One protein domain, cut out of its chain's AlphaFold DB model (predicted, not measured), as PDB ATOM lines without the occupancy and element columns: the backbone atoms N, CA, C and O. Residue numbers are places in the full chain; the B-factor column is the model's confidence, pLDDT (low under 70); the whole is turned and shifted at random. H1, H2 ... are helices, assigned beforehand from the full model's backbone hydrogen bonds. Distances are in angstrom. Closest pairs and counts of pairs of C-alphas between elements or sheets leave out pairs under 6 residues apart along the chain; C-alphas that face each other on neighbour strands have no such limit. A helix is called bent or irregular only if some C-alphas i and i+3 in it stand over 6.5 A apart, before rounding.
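Overview. This is residues 23 to 43 and 53 to 104 of the 247 residues of the protein "Hypothetical protein" of Chaetoceros debilis (UniProt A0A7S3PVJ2). Two helices, straight H1 and sharply kinked H3, meet near one end of each, about perpendicular. A loop arm with the short H2 reaches away from them; residues 63 to 68 stick out at its tip, and the chain folds back through residues 66 to 86. The printed part has 73 residues, with H1, H2 and H3 in that order and no named strand, all helix in class, compact with a radius of gyration of the C-alphas of 12.9 A, spanning 39 by 30 by 21 A.

Along the chain. H1, residues 23 to 42, is 27.9 A long from C-alpha 23 at (141.616, 187.655, 171.165). H3, residues 87 to 102, measures 14.2 A, ending with C-alpha 102 at (134.017, 182.983, 176.948); it is irregular, with C-alphas 93 and 96 9.3 A apart, and has a kink of 99 degrees near residue 96. H2, residues 62 to 65, measures 5.6 A.

Arrangement. H1, with residues 26 to 30 alone, touches residues 99 to 102 of H3; the closest C-alphas, of Ile 26 and Leu 102, are 6.4 A apart, and the lines stand about perpendicular at 73 degrees. H2 is apart from H1 and H3. Every O i to N i+4 pair is within hydrogen-bond range in H1, 10 of 12 in H3; H2 is too short for one.

Size, cuts and confidence. The C-alphas of Asp 66 and Ile 85, the two farthest apart, are 40.4 A apart. Residues 44 to 52 are not printed; C-alphas 43 and 53 are 12.3 A apart across the cut. H2 to H3 is a long link of 21 residues. Confidence is under 70 in residues 36 to 43, 53 to 58 and 72 to 83.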
ATOM      1  N   PHE A  23     141.001 186.955 170.035       86.56
ATOM      2  CA  PHE A  23     141.616 187.655 171.165       86.56
ATOM      3  C   PHE A  23     140.939 189.005 171.469       86.56
ATOM      4  O   PHE A  23     140.863 189.401 172.631       86.56
ATOM      5  N   ARG A  24     140.399 189.706 170.455       88.19
ATOM      6  CA  ARG A  24     139.651 190.961 170.665       88.19
ATOM      7  C   ARG A  24     138.294 190.697 171.303       88.19
ATOM      8  O   ARG A  24     137.904 191.416 172.216       88.19
ATOM      9  N   GLU A  25     137.612 189.655 170.834       88.00
ATOM     10  CA  GLU A  25     136.342 189.203 171.401       88.00
ATOM     11  C   GLU A  25     136.529 188.810 172.871       88.00
ATOM     12  O   GLU A  25     135.862 189.355 173.744       88.00
ATOM     13  N   ILE A  26     137.507 187.948 173.161       86.50
ATOM     14  CA  ILE A  26     137.852 187.509 174.520       86.50
ATOM     15  C   ILE A  26     138.163 188.713 175.412       86.50
ATOM     16  O   ILE A  26     137.570 188.841 176.477       86.50
ATOM     17  N   SER A  27     139.017 189.640 174.964       84.56
ATOM     18  CA  SER A  27     139.349 190.850 175.726       84.56
ATOM     19  C   SER A  27     138.115 191.703 176.045       84.56
ATOM     20  O   SER A  27     137.933 192.129 177.187       84.56
ATOM     21  N   SER A  28     137.225 191.909 175.067       83.75
ATOM     22  CA  SER A  28     135.984 192.666 175.257       83.75
ATOM     23  C   SER A  28     135.052 191.997 176.269       83.75
ATOM     24  O   SER A  28     134.538 192.661 177.174       83.75
ATOM     25  N   ARG A  29     134.882 190.675 176.162       83.19
ATOM     26  CA  ARG A  29     134.028 189.901 177.066       83.19
ATOM     27  C   ARG A  29     134.606 189.857 178.478       83.19
ATOM     28  O   ARG A  29     133.875 190.134 179.420       83.19
ATOM     29  N   ILE A  30     135.914 189.642 178.637       79.00
ATOM     30  CA  ILE A  30     136.605 189.721 179.936       79.00
ATOM     31  C   ILE A  30     136.399 191.093 180.584       79.00
ATOM     32  O   ILE A  30     136.037 191.170 181.756       79.00
ATOM     33  N   LEU A  31     136.580 192.185 179.832       78.44
ATOM     34  CA  LEU A  31     136.376 193.540 180.348       78.44
ATOM     35  C   LEU A  31     134.925 193.766 180.795       78.44
ATOM     36  O   LEU A  31     134.692 194.378 181.838       78.44
ATOM     37  N   HIS A  32     133.954 193.278 180.022       78.06
ATOM     38  CA  HIS A  32     132.538 193.361 180.368       78.06
ATOM     39  C   HIS A  32     132.222 192.598 181.662       78.06
ATOM     40  O   HIS A  32     131.634 193.173 182.579       78.06
ATOM     41  N   LEU A  33     132.678 191.346 181.766       73.31
ATOM     42  CA  LEU A  33     132.509 190.509 182.958       73.31
ATOM     43  C   LEU A  33     133.183 191.134 184.190       73.31
ATOM     44  O   LEU A  33     132.574 191.205 185.253       73.31
ATOM     45  N   SER A  34     134.408 191.650 184.037       72.25
ATOM     46  CA  SER A  34     135.164 192.317 185.106       72.25
ATOM     47  C   SER A  34     134.452 193.572 185.614       72.25
ATOM     48  O   SER A  34     134.337 193.772 186.820       72.25
ATOM     49  N   ARG A  35     133.900 194.403 184.719       73.06
ATOM     50  CA  ARG A  35     133.113 195.583 185.119       73.06
ATOM     51  C   ARG A  35     131.880 195.199 185.921       73.06
ATOM     52  O   ARG A  35     131.627 195.827 186.940       73.06
ATOM     53  N   LEU A  36     131.139 194.189 185.475       68.25
ATOM     54  CA  LEU A  36     129.936 193.738 186.171       68.25
ATOM     55  C   LEU A  36     130.274 193.178 187.557       68.25
ATOM     56  O   LEU A  36     129.686 193.612 188.541       68.25
ATOM     57  N   PHE A  37     131.315 192.350 187.656       66.12
ATOM     58  CA  PHE A  37     131.806 191.855 188.941       66.12
ATOM     59  C   PHE A  37     132.268 192.977 189.887       66.12
ATOM     60  O   PHE A  37     131.960 192.977 191.076       66.12
ATOM     61  N   ASN A  38     133.011 193.960 189.372       63.69
ATOM     62  CA  ASN A  38     133.540 195.053 190.188       63.69
ATOM     63  C   ASN A  38     132.457 196.054 190.622       63.69
ATOM     64  O   ASN A  38     132.556 196.598 191.719       63.69
ATOM     65  N   LEU A  39     131.426 196.285 189.801       62.81
ATOM     66  CA  LEU A  39     130.262 197.097 190.177       62.81
ATOM     67  C   LEU A  39     129.473 196.443 191.315       62.81
ATOM     68  O   LEU A  39     129.110 197.135 192.265       62.81
ATOM     69  N   ASP A  40     129.279 195.123 191.257       58.34
ATOM     70  CA  ASP A  40     128.616 194.373 192.327       58.34
ATOM     71  C   ASP A  40     129.388 194.483 193.651       58.34
ATOM     72  O   ASP A  40     128.784 194.662 194.707       58.34
ATOM     73  N   ASN A  41     130.724 194.467 193.605       55.41
ATOM     74  CA  ASN A  41     131.568 194.604 194.797       55.41
ATOM     75  C   ASN A  41     131.659 196.043 195.338       55.41
ATOM     76  O   ASN A  41     131.820 196.228 196.543       55.41
ATOM     77  N   ALA A  42     131.537 197.067 194.487       56.41
ATOM     78  CA  ALA A  42     131.579 198.474 194.900       56.41
ATOM     79  C   ALA A  42     130.304 198.939 195.638       56.41
ATOM     80  O   ALA A  42     130.311 200.000 196.259       56.41
ATOM     81  N   GLY A  43     129.215 198.159 195.577       50.41
ATOM     82  CA  GLY A  43     127.935 198.440 196.237       50.41
ATOM     83  C   GLY A  43     127.709 197.719 197.574       50.41
ATOM     84  O   GLY A  43     126.613 197.820 198.129       50.41
ATOM     85  N   GLY A  53     123.784 186.581 193.093       43.41
ATOM     86  CA  GLY A  53     124.568 187.324 192.110       43.41
ATOM     87  C   GLY A  53     124.910 186.402 190.953       43.41
ATOM     88  O   GLY A  53     125.946 185.740 190.958       43.41
ATOM     89  N   ILE A  54     123.989 186.268 190.000       52.72
ATOM     90  CA  ILE A  54     124.265 185.511 188.785       52.72
ATOM     91  C   ILE A  54     125.178 186.381 187.932       52.72
ATOM     92  O   ILE A  54     124.736 187.393 187.390       52.72
ATOM     93  N   LEU A  55     126.446 185.978 187.828       54.47
ATOM     94  CA  LEU A  55     127.389 186.633 186.935       54.47
ATOM     95  C   LEU A  55     126.800 186.671 185.515       54.47
ATOM     96  O   LEU A  55     126.218 185.670 185.082       54.47
ATOM     97  N   PRO A  56     126.953 187.786 184.781       55.09
ATOM     98  CA  PRO A  56     126.682 187.815 183.344       55.09
ATOM     99  C   PRO A  56     127.324 186.601 182.665       55.09
ATOM    100  O   PRO A  56     128.514 186.336 182.828       55.09
ATOM    101  N   ARG A  57     126.530 185.840 181.917       63.12
ATOM    102  CA  ARG A  57     127.018 184.707 181.127       63.12
ATOM    103  C   ARG A  57     127.013 185.107 179.664       63.12
ATOM    104  O   ARG A  57     126.066 185.765 179.238       63.12
ATOM    105  N   PRO A  58     128.010 184.691 178.866       63.56
ATOM    106  CA  PRO A  58     127.971 184.984 177.450       63.56
ATOM    107  C   PRO A  58     126.707 184.436 176.784       63.56
ATOM    108  O   PRO A  58     126.083 185.142 176.021       63.56
ATOM    109  N   LEU A  59     126.253 183.237 177.148       71.81
ATOM    110  CA  LEU A  59     125.091 182.574 176.550       71.81
ATOM    111  C   LEU A  59     124.143 182.004 177.616       71.81
ATOM    112  O   LEU A  59     124.516 181.917 178.787       71.81
ATOM    113  N   VAL A  60     122.934 181.585 177.229       78.88
ATOM    114  CA  VAL A  60     122.021 180.890 178.158       78.88
ATOM    115  C   VAL A  60     122.488 179.458 178.411       78.88
ATOM    116  O   VAL A  60     123.202 178.874 177.592       78.88
ATOM    117  N   ASP A  61     122.097 178.894 179.549       80.31
ATOM    118  CA  ASP A  61     122.334 177.482 179.854       80.31
ATOM    119  C   ASP A  61     121.542 176.604 178.880       80.31
ATOM    120  O   ASP A  61     120.426 176.957 178.486       80.31
ATOM    121  N   ALA A  62     122.089 175.448 178.492       84.12
ATOM    122  CA  ALA A  62     121.442 174.608 177.477       84.12
ATOM    123  C   ALA A  62     120.022 174.166 177.895       84.12
ATOM    124  O   ALA A  62     119.137 174.058 177.049       84.12
ATOM    125  N   GLY A  63     119.777 174.019 179.202       82.50
ATOM    126  CA  GLY A  63     118.465 173.665 179.747       82.50
ATOM    127  C   GLY A  63     117.360 174.689 179.462       82.50
ATOM    128  O   GLY A  63     116.198 174.309 179.429       82.50
ATOM    129  N   VAL A  64     117.695 175.957 179.183       83.75
ATOM    130  CA  VAL A  64     116.711 176.973 178.746       83.75
ATOM    131  C   VAL A  64     116.093 176.611 177.390       83.75
ATOM    132  O   VAL A  64     114.988 177.042 177.083       83.75
ATOM    133  N   LEU A  65     116.801 175.814 176.585       84.94
ATOM    134  CA  LEU A  65     116.375 175.345 175.266       84.94
ATOM    135  C   LEU A  65     116.042 173.843 175.258       84.94
ATOM    136  O   LEU A  65     116.120 173.214 174.203       84.94
ATOM    137  N   ASP A  66     115.757 173.256 176.427       85.94
ATOM    138  CA  ASP A  66     115.516 171.816 176.613       85.94
ATOM    139  C   ASP A  66     116.684 170.922 176.145       85.94
ATOM    140  O   ASP A  66     116.519 169.748 175.802       85.94
ATOM    141  N   LEU A  67     117.902 171.467 176.143       83.75
ATOM    142  CA  LEU A  67     119.128 170.747 175.813       83.75
ATOM    143  C   LEU A  67     119.860 170.323 177.090       83.75
ATOM    144  O   LEU A  67     119.918 171.049 178.083       83.75
ATOM    145  N   LYS A  68     120.485 169.144 177.052       85.25
ATOM    146  CA  LYS A  68     121.260 168.616 178.179       85.25
ATOM    147  C   LYS A  68     122.735 168.992 178.051       85.25
ATOM    148  O   LYS A  68     123.417 168.520 177.137       85.25
ATOM    149  N   GLU A  69     123.235 169.791 178.995       84.25
ATOM    150  CA  GLU A  69     124.676 170.027 179.131       84.25
ATOM    151  C   GLU A  69     125.388 168.727 179.513       84.25
ATOM    152  O   GLU A  69     124.932 167.971 180.376       84.25
ATOM    153  N   SER A  70     126.498 168.443 178.835       80.19
ATOM    154  CA  SER A  70     127.365 167.308 179.166       80.19
ATOM    155  C   SER A  70     128.254 167.628 180.362       80.19
ATOM    156  O   SER A  70     128.624 166.727 181.113       80.19
ATOM    157  N   ARG A  71     128.571 168.913 180.552       70.56
ATOM    158  CA  ARG A  71     129.321 169.461 181.679       70.56
ATOM    159  C   ARG A  71     128.705 170.814 182.044       70.56
ATOM    160  O   ARG A  71     128.367 171.550 181.121       70.56
ATOM    161  N   PRO A  72     128.544 171.140 183.337       62.41
ATOM    162  CA  PRO A  72     128.066 172.459 183.730       62.41
ATOM    163  C   PRO A  72     129.032 173.528 183.217       62.41
ATOM    164  O   PRO A  72     130.245 173.335 183.325       62.41
ATOM    165  N   ALA A  73     128.499 174.639 182.700       60.91
ATOM    166  CA  ALA A  73     129.308 175.804 182.342       60.91
ATOM    167  C   ALA A  73     130.292 176.151 183.474       60.91
ATOM    168  O   ALA A  73     129.891 176.275 184.644       60.91
ATOM    169  N   ILE A  74     131.573 176.286 183.135       60.91
ATOM    170  CA  ILE A  74     132.627 176.663 184.069       60.91
ATOM    171  C   ILE A  74     132.235 178.012 184.669       60.91
ATOM    172  O   ILE A  74     132.133 179.034 183.988       60.91
ATOM    173  N   ILE A  75     132.025 178.031 185.986       56.41
ATOM    174  CA  ILE A  75     131.973 179.292 186.718       56.41
ATOM    175  C   ILE A  75     133.383 179.844 186.647       56.41
ATOM    176  O   ILE A  75     134.242 179.439 187.428       56.41
ATOM    177  N   ILE A  76     133.610 180.732 185.681       57.12
ATOM    178  CA  ILE A  76     134.861 181.454 185.522       57.12
ATOM    179  C   ILE A  76     135.146 182.100 186.875       57.12
ATOM    180  O   ILE A  76     134.392 182.986 187.295       57.12
ATOM    181  N   PRO A  77     136.164 181.631 187.611       51.69
ATOM    182  CA  PRO A  77     136.395 182.111 188.951       51.69
ATOM    183  C   PRO A  77     136.993 183.506 188.821       51.69
ATOM    184  O   PRO A  77     138.208 183.681 188.825       51.69
ATOM    185  N   ILE A  78     136.146 184.534 188.778       56.16
ATOM    186  CA  ILE A  78     136.551 185.899 189.115       56.16
ATOM    187  C   ILE A  78     136.733 185.947 190.644       56.16
ATOM    188  O   ILE A  78     136.113 186.726 191.349       56.16
ATOM    189  N   LYS A  79     137.532 185.031 191.210       49.84
ATOM    190  CA  LYS A  79     137.897 185.064 192.634       49.84
ATOM    191  C   LYS A  79     138.860 186.219 192.916       49.84
ATOM    192  O   LYS A  79     138.963 186.659 194.053       49.84
ATOM    193  N   HIS A  80     139.524 186.715 191.873       53.00
ATOM    194  CA  HIS A  80     140.440 187.845 191.908       53.00
ATOM    195  C   HIS A  80     140.079 188.809 190.779       53.00
ATOM    196  O   HIS A  80     139.631 188.382 189.711       53.00
ATOM    197  N   ALA A  81     140.284 190.106 191.003       60.25
ATOM    198  CA  ALA A  81     140.179 191.094 189.940       60.25
ATOM    199  C   ALA A  81     141.154 190.729 188.807       60.25
ATOM    200  O   ALA A  81     142.352 190.552 189.043       60.25
ATOM    201  N   ILE A  82     140.633 190.607 187.584       65.44
ATOM    202  CA  ILE A  82     141.459 190.402 186.392       65.44
ATOM    203  C   ILE A  82     142.156 191.726 186.096       65.44
ATOM    204  O   ILE A  82     141.508 192.758 185.909       65.44
ATOM    205  N   SER A  83     143.478 191.691 186.063       68.44
ATOM    206  CA  SER A  83     144.353 192.823 185.794       68.44
ATOM    207  C   SER A  83     145.371 192.439 184.727       68.44
ATOM    208  O   SER A  83     145.535 191.268 184.394       68.44
ATOM    209  N   ILE A  84     146.106 193.424 184.219       71.62
ATOM    210  CA  ILE A  84     147.198 193.155 183.280       71.62
ATOM    211  C   ILE A  84     148.305 192.277 183.893       71.62
ATOM    212  O   ILE A  84     149.004 191.596 183.157       71.62
ATOM    213  N   ILE A  85     148.440 192.263 185.225       77.88
ATOM    214  CA  ILE A  85     149.531 191.583 185.939       77.88
ATOM    215  C   ILE A  85     149.253 190.083 186.121       77.88
ATOM    216  O   ILE A  85     150.190 189.302 186.193       77.88
ATOM    217  N   ASN A  86     147.983 189.671 186.184       74.94
ATOM    218  CA  ASN A  86     147.571 188.287 186.473       74.94
ATOM    219  C   ASN A  86     146.715 187.664 185.354       74.94
ATOM    220  O   ASN A  86     146.041 186.659 185.572       74.94
ATOM    221  N   CYS A  87     146.689 188.285 184.169       76.19
ATOM    222  CA  CYS A  87     145.865 187.832 183.048       76.19
ATOM    223  C   CYS A  87     146.326 186.469 182.511       76.19
ATOM    224  O   CYS A  87     145.490 185.651 182.140       76.19
ATOM    225  N   GLU A  88     147.638 186.221 182.495       82.31
ATOM    226  CA  GLU A  88     148.220 184.955 182.031       82.31
ATOM    227  C   GLU A  88     147.821 183.799 182.956       82.31
ATOM    228  O   GLU A  88     147.134 182.889 182.499       82.31
ATOM    229  N   ASP A  89     148.100 183.907 184.260       81.44
ATOM    230  CA  ASP A  89     147.675 182.928 185.275       81.44
ATOM    231  C   ASP A  89     146.164 182.657 185.221       81.44
ATOM    232  O   ASP A  89     145.692 181.533 185.409       81.44
ATOM    233  N   TRP A  90     145.377 183.704 184.963       78.19
ATOM    234  CA  TRP A  90     143.933 183.581 184.839       78.19
ATOM    235  C   TRP A  90     143.524 182.802 183.585       78.19
ATOM    236  O   TRP A  90     142.658 181.934 183.673       78.19
ATOM    237  N   LEU A  91     144.140 183.078 182.432       80.19
ATOM    238  CA  LEU A  91     143.885 182.333 181.195       80.19
ATOM    239  C   LEU A  91     144.304 180.865 181.333       80.19
ATOM    240  O   LEU A  91     143.561 179.989 180.891       80.19
ATOM    241  N   GLU A  92     145.429 180.588 181.994       83.19
ATOM    242  CA  GLU A  92     145.874 179.223 182.304       83.19
ATOM    243  C   GLU A  92     144.875 178.491 183.206       83.19
ATOM    244  O   GLU A  92     144.502 177.352 182.923       83.19
ATOM    245  N   ALA A  93     144.378 179.152 184.255       79.50
ATOM    246  CA  ALA A  93     143.399 178.573 185.172       79.50
ATOM    247  C   ALA A  93     142.028 178.316 184.518       79.50
ATOM    248  O   ALA A  93     141.332 177.370 184.886       79.50
ATOM    249  N   VAL A  94     141.622 179.170 183.572       78.88
ATOM    250  CA  VAL A  94     140.377 179.029 182.797       78.88
ATOM    251  C   VAL A  94     140.485 177.889 181.777       78.88
ATOM    252  O   VAL A  94     139.499 177.185 181.537       78.88
ATOM    253  N   GLY A  95     141.672 177.689 181.201       83.94
ATOM    254  CA  GLY A  95     141.946 176.639 180.225       83.94
ATOM    255  C   GLY A  95     141.168 176.794 178.913       83.94
ATOM    256  O   GLY A  95     140.405 177.737 178.694       83.94
ATOM    257  N   GLU A  96     141.353 175.835 178.009       84.19
ATOM    258  CA  GLU A  96     140.774 175.874 176.658       84.19
ATOM    259  C   GLU A  96     139.240 175.860 176.675       84.19
ATOM    260  O   GLU A  96     138.595 176.599 175.928       84.19
ATOM    261  N   GLU A  97     138.644 175.081 177.577       81.44
ATOM    262  CA  GLU A  97     137.190 175.014 177.722       81.44
ATOM    263  C   GLU A  97     136.598 176.335 178.211       81.44
ATOM    264  O   GLU A  97     135.626 176.827 177.635       81.44
ATOM    265  N   GLY A  98     137.213 176.977 179.203       82.50
ATOM    266  CA  GLY A  98     136.732 178.269 179.667       82.50
ATOM    267  C   GLY A  98     136.926 179.376 178.621       82.50
ATOM    268  O   GLY A  98     136.084 180.266 178.503       82.50
ATOM    269  N   ILE A  99     137.963 179.288 177.775       85.38
ATOM    270  CA  ILE A  99     138.124 180.169 176.606       85.38
ATOM    271  C   ILE A  99     136.990 179.951 175.593       85.38
ATOM    272  O   ILE A  99     136.430 180.923 175.074       85.38
ATOM    273  N   ARG A 100     136.607 178.700 175.319       87.94
ATOM    274  CA  ARG A 100     135.464 178.387 174.444       87.94
ATOM    275  C   ARG A 100     134.160 178.923 175.030       87.94
ATOM    276  O   ARG A 100     133.379 179.545 174.312       87.94
ATOM    277  N   GLU A 101     133.938 178.769 176.327       83.81
ATOM    278  CA  GLU A 101     132.760 179.330 176.994       83.81
ATOM    279  C   GLU A 101     132.736 180.863 176.974       83.81
ATOM    280  O   GLU A 101     131.674 181.448 176.744       83.81
ATOM    281  N   LEU A 102     133.888 181.530 177.125       83.38
ATOM    282  CA  LEU A 102     134.017 182.983 176.948       83.38
ATOM    283  C   LEU A 102     133.623 183.407 175.539       83.38
ATOM    284  O   LEU A 102     132.878 184.370 175.372       83.38
ATOM    285  N   LEU A 103     134.047 182.655 174.524       87.75
ATOM    286  CA  LEU A 103     133.613 182.838 173.137       87.75
ATOM    287  C   LEU A 103     132.134 182.488 172.918       87.75
ATOM    288  O   LEU A 103     131.599 182.719 171.836       87.75
ATOM    289  N   GLY A 104     131.439 182.027 173.957       85.88
ATOM    290  CA  GLY A 104     130.037 181.668 173.910       85.88
ATOM    291  C   GLY A 104     129.850 180.340 173.207       85.88
ATOM    292  O   GLY A 104     129.027 180.253 172.321       85.88
TER     293      GLY A 104